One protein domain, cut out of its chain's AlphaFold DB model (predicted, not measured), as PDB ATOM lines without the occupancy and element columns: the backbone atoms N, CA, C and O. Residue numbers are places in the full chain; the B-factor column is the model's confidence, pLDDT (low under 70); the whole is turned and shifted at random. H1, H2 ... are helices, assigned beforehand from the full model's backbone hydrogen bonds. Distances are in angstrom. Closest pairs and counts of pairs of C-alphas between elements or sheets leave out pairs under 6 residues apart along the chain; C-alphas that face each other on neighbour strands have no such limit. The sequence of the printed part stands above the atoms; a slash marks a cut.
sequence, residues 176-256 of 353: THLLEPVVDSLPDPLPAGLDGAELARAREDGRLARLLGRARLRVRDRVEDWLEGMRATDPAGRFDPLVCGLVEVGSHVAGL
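AT A GLANCE: This is residues 176 to 256 of the 353 residues of an uncharacterized protein of Deltaproteobacteria bacterium (UniProt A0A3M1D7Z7). Two long helices, H3 and H4, run opposite ways loosely side by side, and two short ones, H1 and H2, pack on one side, H2 bridging the pair. The 81 residues printed, with helices H1 to H4 in chain order and no named strand, are all helix in class and compact, radius of gyration of the C-alphas 12.2 A, spanning 37 by 24 by 20 A.

HOW THE PARTS SIT: H3, residues 217 to 233, is close to but not clearly touching H4, residues 240 to 254, at a shallow tilt of 16 degrees; the closest C-alphas, Leu 227 and Val 243, are 7.6 A apart. H2, residues 207 to 212, touches H4 residues 251 to 254 alone, closest C-alphas Leu 211 and Ala 254, 5.9 A. H2 only just touches H3, with 3 pairs of C-alphas within 8 A, closest Leu 212 and Arg 220, 5.8 A. H1, residues 196 to 204, touches H4 residues 240 to 244 alone, closest C-alphas Gly 196 and Asp 240, 6.0 A; H1 and H3 are apart. The packing is mostly crossed, no touching pair at a shallow tilt. Every O i to N i+4 pair is within hydrogen-bond range in H1, H2 and H4, and 12 of 13 in H3.

IN THESE COORDINATES: H3 is 24.0 A long, H4 20.0 A, H1 12.3 A and H2 8.7 A. C-alpha 196 begins H1 at (1.803, 36.679, -10.610); C-alpha 254 ends H4 at (14.052, 26.811, -21.857).

THE WHOLE: The printed part has no cut and no long link; residues 176 to 195 hold no named element. Residues 183 to 184 have pLDDT under 70.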
ATOM      1  N   THR A 176      22.890  24.050 -20.581       73.62
ATOM      2  CA  THR A 176      22.222  23.280 -21.633       73.62
ATOM      3  C   THR A 176      22.298  21.773 -21.427       73.62
ATOM      4  O   THR A 176      21.523  21.051 -22.046       73.62
ATOM      5  N   HIS A 177      23.109  21.274 -20.484       80.06
ATOM      6  CA  HIS A 177      23.002  19.881 -20.033       80.06
ATOM      7  C   HIS A 177      21.743  19.596 -19.211       80.06
ATOM      8  O   HIS A 177      21.434  18.430 -18.981       80.06
ATOM      9  N   LEU A 178      21.021  20.620 -18.752       83.69
ATOM     10  CA  LEU A 178      19.763  20.451 -18.019       83.69
ATOM     11  C   LEU A 178      18.558  20.292 -18.954       83.69
ATOM     12  O   LEU A 178      17.439  20.099 -18.486       83.69
ATOM     13  N   LEU A 179      18.788  20.373 -20.262       86.56
ATOM     14  CA  LEU A 179      17.770  20.583 -21.276       86.56
ATOM     15  C   LEU A 179      17.796  19.428 -22.285       86.56
ATOM     16  O   LEU A 179      18.864  18.909 -22.618       86.56
ATOM     17  N   GLU A 180      16.621  19.008 -22.742       84.94
ATOM     18  CA  GLU A 180      16.454  18.000 -23.791       84.94
ATOM     19  C   GLU A 180      16.559  18.632 -25.197       84.94
ATOM     20  O   GLU A 180      16.336  19.845 -25.357       84.94
ATOM     21  N   PRO A 181      16.901  17.840 -26.236       78.00
ATOM     22  CA  PRO A 181      16.760  18.237 -27.635       78.00
ATOM     23  C   PRO A 181      15.350  18.748 -27.932       78.00
ATOM     24  O   PRO A 181      14.365  18.187 -27.457       78.00
ATOM     25  N   VAL A 182      15.245  19.810 -28.730       70.94
ATOM     26  CA  VAL A 182      13.943  20.346 -29.143       70.94
ATOM     27  C   VAL A 182      13.316  19.373 -30.142       70.94
ATOM     28  O   VAL A 182      13.877  19.158 -31.214       70.94
ATOM     29  N   VAL A 183      12.179  18.776 -29.776       63.22
ATOM     30  CA  VAL A 183      11.418  17.858 -30.645       63.22
ATOM     31  C   VAL A 183      10.175  18.542 -31.233       63.22
ATOM     32  O   VAL A 183       9.807  18.244 -32.364       63.22
ATOM     33  N   ASP A 184       9.602  19.526 -30.525       66.94
ATOM     34  CA  ASP A 184       8.359  20.228 -30.884       66.94
ATOM     35  C   ASP A 184       8.533  21.757 -30.967       66.94
ATOM     36  O   ASP A 184       9.507  22.320 -30.460       66.94
ATOM     37  N   SER A 185       7.551  22.455 -31.555       77.81
ATOM     38  CA  SER A 185       7.464  23.920 -31.491       77.81
ATOM     39  C   SER A 185       7.210  24.369 -30.046       77.81
ATOM     40  O   SER A 185       6.091  24.253 -29.533       77.81
ATOM     41  N   LEU A 186       8.250  24.873 -29.383       84.62
ATOM     42  CA  LEU A 186       8.136  25.466 -28.054       84.62
ATOM     43  C   LEU A 186       7.315  26.764 -28.113       84.62
ATOM     44  O   LEU A 186       7.375  27.474 -29.119       84.62
ATOM     45  N   PRO A 187       6.543  27.088 -27.059       88.06
ATOM     46  CA  PRO A 187       5.945  28.412 -26.943       88.06
ATOM     47  C   PRO A 187       7.042  29.474 -26.793       88.06
ATOM     48  O   PRO A 187       8.155  29.170 -26.353       88.06
ATOM     49  N   ASP A 188       6.698  30.724 -27.099       90.00
ATOM     50  CA  ASP A 188       7.590  31.848 -26.830       90.00
ATOM     51  C   ASP A 188       7.945  31.922 -25.331       90.00
ATOM     52  O   ASP A 188       7.101  31.594 -24.479       90.00
ATOM     53  N   PRO A 189       9.175  32.354 -24.985       92.88
ATOM     54  CA  PRO A 189       9.547  32.650 -23.608       92.88
ATOM     55  C   PRO A 189       8.563  33.616 -22.944       92.88
ATOM     56  O   PRO A 189       7.939  34.454 -23.599       92.88
ATOM     57  N   LEU A 190       8.433  33.503 -21.625       94.56
ATOM     58  CA  LEU A 190       7.589  34.404 -20.849       94.56
ATOM     59  C   LEU A 190       8.193  35.817 -20.854       94.56
ATOM     60  O   LEU A 190       9.413  35.948 -20.937       94.56
ATOM     61  N   PRO A 191       7.364  36.875 -20.805       92.44
ATOM     62  CA  PRO A 191       7.845  38.246 -20.926       92.44
ATOM     63  C   PRO A 191       8.777  38.637 -19.773       92.44
ATOM     64  O   PRO A 191       8.671  38.127 -18.658       92.44
ATOM     65  N   ALA A 192       9.666  39.594 -20.048       88.75
ATOM     66  CA  ALA A 192      10.484  40.218 -19.017       88.75
ATOM     67  C   ALA A 192       9.613  41.072 -18.080       88.75
ATOM     68  O   ALA A 192       8.800  41.865 -18.554       88.75
ATOM     69  N   GLY A 193       9.826  40.954 -16.769       86.81
ATOM     70  CA  GLY A 193       8.975  41.580 -15.759       86.81
ATOM     71  C   GLY A 193       7.700  40.787 -15.467       86.81
ATOM     72  O   GLY A 193       6.687  41.405 -15.145       86.81
ATOM     73  N   LEU A 194       7.755  39.454 -15.590       93.69
ATOM     74  CA  LEU A 194       6.626  38.552 -15.348       93.69
ATOM     75  C   LEU A 194       5.984  38.828 -13.979       93.69
ATOM     76  O   LEU A 194       6.679  38.853 -12.959       93.69
ATOM     77  N   ASP A 195       4.661  38.983 -13.948       94.06
ATOM     78  CA  ASP A 195       3.898  39.125 -12.705       94.06
ATOM     79  C   ASP A 195       3.124  37.845 -12.327       94.06
ATOM     80  O   ASP A 195       3.045  36.870 -13.083       94.06
ATOM     81  N   GLY A 196       2.544  37.836 -11.121       91.94
ATOM     82  CA  GLY A 196       1.803  36.679 -10.610       91.94
ATOM     83  C   GLY A 196       0.555  36.332 -11.432       91.94
ATOM     84  O   GLY A 196       0.205  35.156 -11.557       91.94
ATOM     85  N   ALA A 197      -0.104  37.322 -12.043       93.12
ATOM     86  CA  ALA A 197      -1.295  37.099 -12.858       93.12
ATOM     87  C   ALA A 197      -0.932  36.483 -14.216       93.12
ATOM     88  O   ALA A 197      -1.606  35.567 -14.688       93.12
ATOM     89  N   GLU A 198       0.144  36.950 -14.840       94.44
ATOM     90  CA  GLU A 198       0.694  36.370 -16.060       94.44
ATOM     91  C   GLU A 198       1.226  34.957 -15.826       94.44
ATOM     92  O   GLU A 198       0.979  34.072 -16.650       94.44
ATOM     93  N   LEU A 199       1.884  34.716 -14.688       94.69
ATOM     94  CA  LEU A 199       2.313  33.379 -14.282       94.69
ATOM     95  C   LEU A 199       1.115  32.435 -14.114       94.69
ATOM     96  O   LEU A 199       1.155  31.303 -14.600       94.69
ATOM     97  N   ALA A 200       0.036  32.891 -13.469       93.06
ATOM     98  CA  ALA A 200      -1.193  32.113 -13.329       93.06
ATOM     99  C   ALA A 200      -1.789  31.745 -14.700       93.06
ATOM    100  O   ALA A 200      -2.020  30.565 -14.963       93.06
ATOM    101  N   ARG A 201      -1.914  32.712 -15.622       95.00
ATOM    102  CA  ARG A 201      -2.383  32.451 -16.998       95.00
ATOM    103  C   ARG A 201      -1.467  31.482 -17.746       95.00
ATOM    104  O   ARG A 201      -1.931  30.567 -18.414       95.00
ATOM    105  N   ALA A 202      -0.147  31.643 -17.631       94.56
ATOM    106  CA  ALA A 202       0.815  30.744 -18.269       94.56
ATOM    107  C   ALA A 202       0.703  29.296 -17.758       94.56
ATOM    108  O   ALA A 202       0.993  28.362 -18.512       94.56
ATOM    109  N   ARG A 203       0.278  29.102 -16.502       93.44
ATOM    110  CA  ARG A 203      -0.045  27.784 -15.938       93.44
ATOM    111  C   ARG A 203      -1.362  27.244 -16.487       93.44
ATOM    112  O   ARG A 203      -1.378  26.109 -16.954       93.44
ATOM    113  N   GLU A 204      -2.426  28.043 -16.442       94.69
ATOM    114  CA  GLU A 204      -3.771  27.661 -16.898       94.69
ATOM    115  C   GLU A 204      -3.782  27.248 -18.376       94.69
ATOM    116  O   GLU A 204      -4.317  26.197 -18.721       94.69
ATOM    117  N   ASP A 205      -3.078  27.998 -19.224       94.69
ATOM    118  CA  ASP A 205      -3.000  27.737 -20.667       94.69
ATOM    119  C   ASP A 205      -1.954  26.663 -21.034       94.69
ATOM    120  O   ASP A 205      -1.680  26.410 -22.211       94.69
ATOM    121  N   GLY A 206      -1.291  26.055 -20.043       93.31
ATOM    122  CA  GLY A 206      -0.290  25.001 -20.235       93.31
ATOM    123  C   GLY A 206       1.041  25.456 -20.848       93.31
ATOM    124  O   GLY A 206       1.910  24.618 -21.103       93.31
ATOM    125  N   ARG A 207       1.251  26.762 -21.064       93.94
ATOM    126  CA  ARG A 207       2.514  27.311 -21.599       93.94
ATOM    127  C   ARG A 207       3.697  26.996 -20.690       93.94
ATOM    128  O   ARG A 207       4.727  26.537 -21.181       93.94
ATOM    129  N   LEU A 208       3.535  27.162 -19.373       93.62
ATOM    130  CA  LEU A 208       4.589  26.842 -18.405       93.62
ATOM    131  C   LEU A 208       4.948  25.351 -18.439       93.62
ATOM    132  O   LEU A 208       6.124  25.010 -18.489       93.62
ATOM    133  N   ALA A 209       3.950  24.465 -18.480       92.62
ATOM    134  CA  ALA A 209       4.178  23.022 -18.543       92.62
ATOM    135  C   ALA A 209       4.943  22.614 -19.816       92.62
ATOM    136  O   ALA A 209       5.840  21.777 -19.756       92.62
ATOM    137  N   ARG A 210       4.644  23.242 -20.963       91.75
ATOM    138  CA  ARG A 210       5.384  23.017 -22.217       91.75
ATOM    139  C   ARG A 210       6.836  23.500 -22.133       91.75
ATOM    140  O   ARG A 210       7.724  22.791 -22.592       91.75
ATOM    141  N   LEU A 211       7.085  24.659 -21.517       91.94
ATOM    142  CA  LEU A 211       8.442  25.179 -21.291       91.94
ATOM    143  C   LEU A 211       9.250  24.273 -20.352       91.94
ATOM    144  O   LEU A 211      10.386  23.917 -20.663       91.94
ATOM    145  N   LEU A 212       8.655  23.853 -19.232       91.81
ATOM    146  CA  LEU A 212       9.276  22.916 -18.288       91.81
ATOM    147  C   LEU A 212       9.492  21.530 -18.904       91.81
ATOM    148  O   LEU A 212      10.467  20.863 -18.569       91.81
ATOM    149  N   GLY A 213       8.651  21.132 -19.862       90.19
ATOM    150  CA  GLY A 213       8.822  19.926 -20.673       90.19
ATOM    151  C   GLY A 213      10.150  19.864 -21.435       90.19
ATOM    152  O   GLY A 213      10.597  18.772 -21.772       90.19
ATOM    153  N   ARG A 214      10.812  21.007 -21.660       89.12
ATOM    154  CA  ARG A 214      12.150  21.082 -22.271       89.12
ATOM    155  C   ARG A 214      13.255  20.683 -21.284       89.12
ATOM    156  O   ARG A 214      14.344  20.302 -21.703       89.12
ATOM    157  N   ALA A 215      13.030  20.781 -19.977       89.31
ATOM    158  CA  ALA A 215      14.006  20.325 -18.997       89.31
ATOM    159  C   ALA A 215      14.053  18.789 -18.957       89.31
ATOM    160  O   ALA A 215      13.036  18.116 -19.117       89.31
ATOM    161  N   ARG A 216      15.236  18.223 -18.692       90.12
ATOM    162  CA  ARG A 216      15.379  16.780 -18.437       90.12
ATOM    163  C   ARG A 216      14.432  16.355 -17.325       90.12
ATOM    164  O   ARG A 216      14.310  17.082 -16.341       90.12
ATOM    165  N   LEU A 217      13.860  15.153 -17.413       89.19
ATOM    166  CA  LEU A 217      12.817  14.670 -16.494       89.19
ATOM    167  C   LEU A 217      13.133  14.942 -15.010       89.19
ATOM    168  O   LEU A 217      12.359  15.579 -14.314       89.19
ATOM    169  N   ARG A 218      14.341  14.592 -14.547       88.81
ATOM    170  CA  ARG A 218      14.759  14.833 -13.149       88.81
ATOM    171  C   ARG A 218      14.810  16.309 -12.744       88.81
ATOM    172  O   ARG A 218      14.658  16.618 -11.567       88.81
ATOM    173  N   VAL A 219      15.133  17.201 -13.680       90.38
ATOM    174  CA  VAL A 219      15.163  18.652 -13.446       90.38
ATOM    175  C   VAL A 219      13.739  19.184 -13.456       90.38
ATOM    176  O   VAL A 219      13.367  19.915 -12.546       90.38
ATOM    177  N   ARG A 220      12.943  18.765 -14.445       91.94
ATOM    178  CA  ARG A 220      11.530  19.107 -14.570       91.94
ATOM    179  C   ARG A 220      10.755  18.766 -13.299       91.94
ATOM    180  O   ARG A 220      10.180  19.677 -12.719       91.94
ATOM    181  N   ASP A 221      10.814  17.515 -12.841       93.69
ATOM    182  CA  ASP A 221      10.078  17.049 -11.658       93.69
ATOM    183  C   ASP A 221      10.436  17.895 -10.426       93.69
ATOM    184  O   ASP A 221       9.563  18.386  -9.722       93.69
ATOM    185  N   ARG A 222      11.731  18.177 -10.218       94.44
ATOM    186  CA  ARG A 222      12.188  19.022  -9.101       94.44
ATOM    187  C   ARG A 222      11.690  20.462  -9.189       94.44
ATOM    188  O   ARG A 222      11.424  21.068  -8.155       94.44
ATOM    189  N   VAL A 223      11.626  21.030 -10.392       94.56
ATOM    190  CA  VAL A 223      11.125  22.394 -10.594       94.56
ATOM    191  C   VAL A 223       9.612  22.438 -10.392       94.56
ATOM    192  O   VAL A 223       9.130  23.339  -9.713       94.56
ATOM    193  N   GLU A 224       8.868  21.468 -10.928       95.19
ATOM    194  CA  GLU A 224       7.418  21.350 -10.732       95.19
ATOM    195  C   GLU A 224       7.072  21.165  -9.245       95.19
ATOM    196  O   GLU A 224       6.249  21.918  -8.720       95.19
ATOM    197  N   ASP A 225       7.770  20.266  -8.543       95.81
ATOM    198  CA  ASP A 225       7.618  20.046  -7.100       95.81
ATOM    199  C   ASP A 225       7.900  21.320  -6.293       95.81
ATOM    200  O   ASP A 225       7.159  21.661  -5.367       95.81
ATOM    201  N   TRP A 226       8.964  22.052  -6.640       96.88
ATOM    202  CA  TRP A 226       9.312  23.300  -5.961       96.88
ATOM    203  C   TRP A 226       8.256  24.386  -6.196       96.88
ATOM    204  O   TRP A 226       7.834  25.044  -5.246       96.88
ATOM    205  N   LEU A 227       7.780  24.552  -7.436       96.00
ATOM    206  CA  LEU A 227       6.737  25.524  -7.783       96.00
ATOM    207  C   LEU A 227       5.406  25.216  -7.092       96.00
ATOM    208  O   LEU A 227       4.717  26.136  -6.640       96.00
ATOM    209  N   GLU A 228       5.037  23.940  -6.997       94.94
ATOM    210  CA  GLU A 228       3.820  23.537  -6.300       94.94
ATOM    211  C   GLU A 228       3.961  23.697  -4.783       94.94
ATOM    212  O   GLU A 228       3.060  24.228  -4.133       94.94
ATOM    213  N   GLY A 229       5.126  23.361  -4.221       95.88
ATOM    214  CA  GLY A 229       5.441  23.619  -2.817       95.88
ATOM    215  C   GLY A 229       5.375  25.106  -2.454       95.88
ATOM    216  O   GLY A 229       4.789  25.464  -1.429       95.88
ATOM    217  N   MET A 230       5.914  25.988  -3.301       96.00
ATOM    218  CA  MET A 230       5.819  27.439  -3.109       96.00
ATOM    219  C   MET A 230       4.361  27.907  -3.099       96.00
ATOM    220  O   MET A 230       3.957  28.623  -2.186       96.00
ATOM    221  N   ARG A 231       3.539  27.438  -4.044       92.50
ATOM    222  CA  ARG A 231       2.109  27.782  -4.105       92.50
ATOM    223  C   ARG A 231       1.336  27.295  -2.878       92.50
ATOM    224  O   ARG A 231       0.522  28.034  -2.333       92.50
ATOM    225  N   ALA A 232       1.573  26.056  -2.453       94.12
ATOM    226  CA  ALA A 232       0.871  25.461  -1.322       94.12
ATOM    227  C   ALA A 232       1.218  26.152   0.008       94.12
ATOM    228  O   ALA A 232       0.362  26.277   0.882       94.12
ATOM    229  N   THR A 233       2.467  26.603   0.160       92.69
ATOM    230  CA  THR A 233       2.965  27.224   1.400       92.69
ATOM    231  C   THR A 233       2.813  28.742   1.450       92.69
ATOM    232  O   THR A 233       3.009  29.328   2.517       92.69
ATOM    233  N   ASP A 234       2.463  29.385   0.336       91.69
ATOM    234  CA  ASP A 234       2.279  30.833   0.243       91.69
ATOM    235  C   ASP A 234       1.096  31.223  -0.662       91.69
ATOM    236  O   ASP A 234       1.270  31.854  -1.706       91.69
ATOM    237  N   PRO A 235      -0.148  30.897  -0.262       85.38
ATOM    238  CA  PRO A 235      -1.339  31.252  -1.035       85.38
ATOM    239  C   PRO A 235      -1.574  32.769  -1.132       85.38
ATOM    240  O   PRO A 235      -2.390  33.208  -1.937       85.38
ATOM    241  N   ALA A 236      -0.889  33.566  -0.305       86.81
ATOM    242  CA  ALA A 236      -0.969  35.023  -0.307       86.81
ATOM    243  C   ALA A 236      -0.015  35.690  -1.318       86.81
ATOM    244  O   ALA A 236      -0.062  36.911  -1.453       86.81
ATOM    245  N   GLY A 237       0.851  34.926  -1.998       89.69
ATOM    246  CA  GLY A 237       1.746  35.438  -3.041       89.69
ATOM    247  C   GLY A 237       2.887  36.325  -2.528       89.69
ATOM    248  O   GLY A 237       3.433  37.151  -3.260       89.69
ATOM    249  N   ARG A 238       3.287  36.189  -1.259       92.94
ATOM    250  CA  ARG A 238       4.392  36.963  -0.663       92.94
ATOM    251  C   ARG A 238       5.728  36.728  -1.380       92.94
ATOM    252  O   ARG A 238       6.570  37.626  -1.421       92.94
ATOM    253  N   PHE A 239       5.947  35.530  -1.904       96.00
ATOM    254  CA  PHE A 239       7.158  35.115  -2.602       96.00
ATOM    255  C   PHE A 239       7.025  35.183  -4.130       96.00
ATOM    256  O   PHE A 239       7.976  34.823  -4.828       96.00
ATOM    257  N   ASP A 240       5.904  35.689  -4.655       95.56
ATOM    258  CA  ASP A 240       5.665  35.817  -6.095       95.56
ATOM    259  C   ASP A 240       6.791  36.546  -6.836       95.56
ATOM    260  O   ASP A 240       7.187  36.050  -7.887       95.56
ATOM    261  N   PRO A 241       7.405  37.633  -6.319       96.56
ATOM    262  CA  PRO A 241       8.506  38.284  -7.031       96.56
ATOM    263  C   PRO A 241       9.714  37.369  -7.272       96.56
ATOM    264  O   PRO A 241      10.379  37.476  -8.299       96.56
ATOM    265  N   LEU A 242      10.000  36.455  -6.337       97.19
ATOM    266  CA  LEU A 242      11.065  35.465  -6.503       97.19
ATOM    267  C   LEU A 242      10.653  34.395  -7.516       97.19
ATOM    268  O   LEU A 242      11.421  34.088  -8.424       97.19
ATOM    269  N   VAL A 243       9.447  33.838  -7.368       97.06
ATOM    270  CA  VAL A 243       8.944  32.781  -8.256       97.06
ATOM    271  C   VAL A 243       8.848  33.289  -9.693       97.06
ATOM    272  O   VAL A 243       9.357  32.636 -10.599       97.06
ATOM    273  N   CYS A 244       8.267  34.469  -9.905       97.00
ATOM    274  CA  CYS A 244       8.121  35.061 -11.228       97.00
ATOM    275  C   CYS A 244       9.481  35.378 -11.855       97.00
ATOM    276  O   CYS A 244       9.703  35.003 -13.002       97.00
ATOM    277  N   GLY A 245      10.425  35.957 -11.102       96.44
ATOM    278  CA  GLY A 245      11.773  36.229 -11.614       96.44
ATOM    279  C   GLY A 245      12.525  34.960 -12.038       96.44
ATOM    280  O   GLY A 245      13.155  34.930 -13.095       96.44
ATOM    281  N   LEU A 246      12.413  33.877 -11.261       96.50
ATOM    282  CA  LEU A 246      13.023  32.590 -11.612       96.50
ATOM    283  C   LEU A 246      12.332  31.916 -12.804       96.50
ATOM    284  O   LEU A 246      13.011  31.334 -13.649       96.50
ATOM    285  N   VAL A 247      11.002  31.991 -12.892       96.69
ATOM    286  CA  VAL A 247      10.227  31.409 -13.999       96.69
ATOM    287  C   VAL A 247      10.436  32.183 -15.302       96.69
ATOM    288  O   VAL A 247      10.608  31.555 -16.345       96.69
ATOM    289  N   GLU A 248      10.496  33.516 -15.253       96.50
ATOM    290  CA  GLU A 248      10.888  34.374 -16.378       96.50
ATOM    291  C   GLU A 248      12.224  33.890 -16.943       96.50
ATOM    292  O   GLU A 248      12.301  33.418 -18.078       96.50
ATOM    293  N   VAL A 249      13.268  33.913 -16.115       94.69
ATOM    294  CA  VAL A 249      14.615  33.522 -16.526       94.69
ATOM    295  C   VAL A 249      14.660  32.068 -17.010       94.69
ATOM    296  O   VAL A 249      15.245  31.773 -18.058       94.69
ATOM    297  N   GLY A 250      14.004  31.160 -16.288       93.31
ATOM    298  CA  GLY A 250      13.899  29.750 -16.647       93.31
ATOM    299  C   GLY A 250      13.239  29.534 -18.010       93.31
ATOM    300  O   GLY A 250      13.716  28.706 -18.783       93.31
ATOM    301  N   SER A 251      12.206  30.311 -18.350       94.50
ATOM    302  CA  SER A 251      11.528  30.230 -19.649       94.50
ATOM    303  C   SER A 251      12.432  30.646 -20.813       94.50
ATOM    304  O   SER A 251      12.436  29.999 -21.859       94.50
ATOM    305  N   HIS A 252      13.273  31.663 -20.617       93.31
ATOM    306  CA  HIS A 252      14.245  32.090 -21.620       93.31
ATOM    307  C   HIS A 252      15.351  31.051 -21.818       93.31
ATOM    308  O   HIS A 252      15.720  30.747 -22.952       93.31
ATOM    309  N   VAL A 253      15.842  30.447 -20.731       91.12
ATOM    310  CA  VAL A 253      16.787  29.322 -20.813       91.12
ATOM    311  C   VAL A 253      16.131  28.125 -21.509       91.12
ATOM    312  O   VAL A 253      16.773  27.473 -22.340       91.12
ATOM    313  N   ALA A 254      14.849  27.860 -21.226       90.00
ATOM    314  CA  ALA A 254      14.052  26.811 -21.857       90.00
ATOM    315  C   ALA A 254      13.905  27.008 -23.379       90.00
ATOM    316  O   ALA A 254      13.863  26.013 -24.097       90.00
ATOM    317  N   GLY A 255      13.921  28.246 -23.875       88.31
ATOM    318  CA  GLY A 255      13.853  28.563 -25.307       88.31
ATOM    319  C   GLY A 255      15.162  28.398 -26.094       88.31
ATOM    320  O   GLY A 255      15.151  28.503 -27.318       88.31
ATOM    321  N   LEU A 256      16.302  28.149 -25.439       87.44
ATOM    322  CA  LEU A 256      17.578  27.973 -26.145       87.44
ATOM    323  C   LEU A 256      17.591  26.687 -27.006       87.44
ATOM    324  O   LEU A 256      16.887  25.725 -26.709       87.44
TER     325      LEU A 256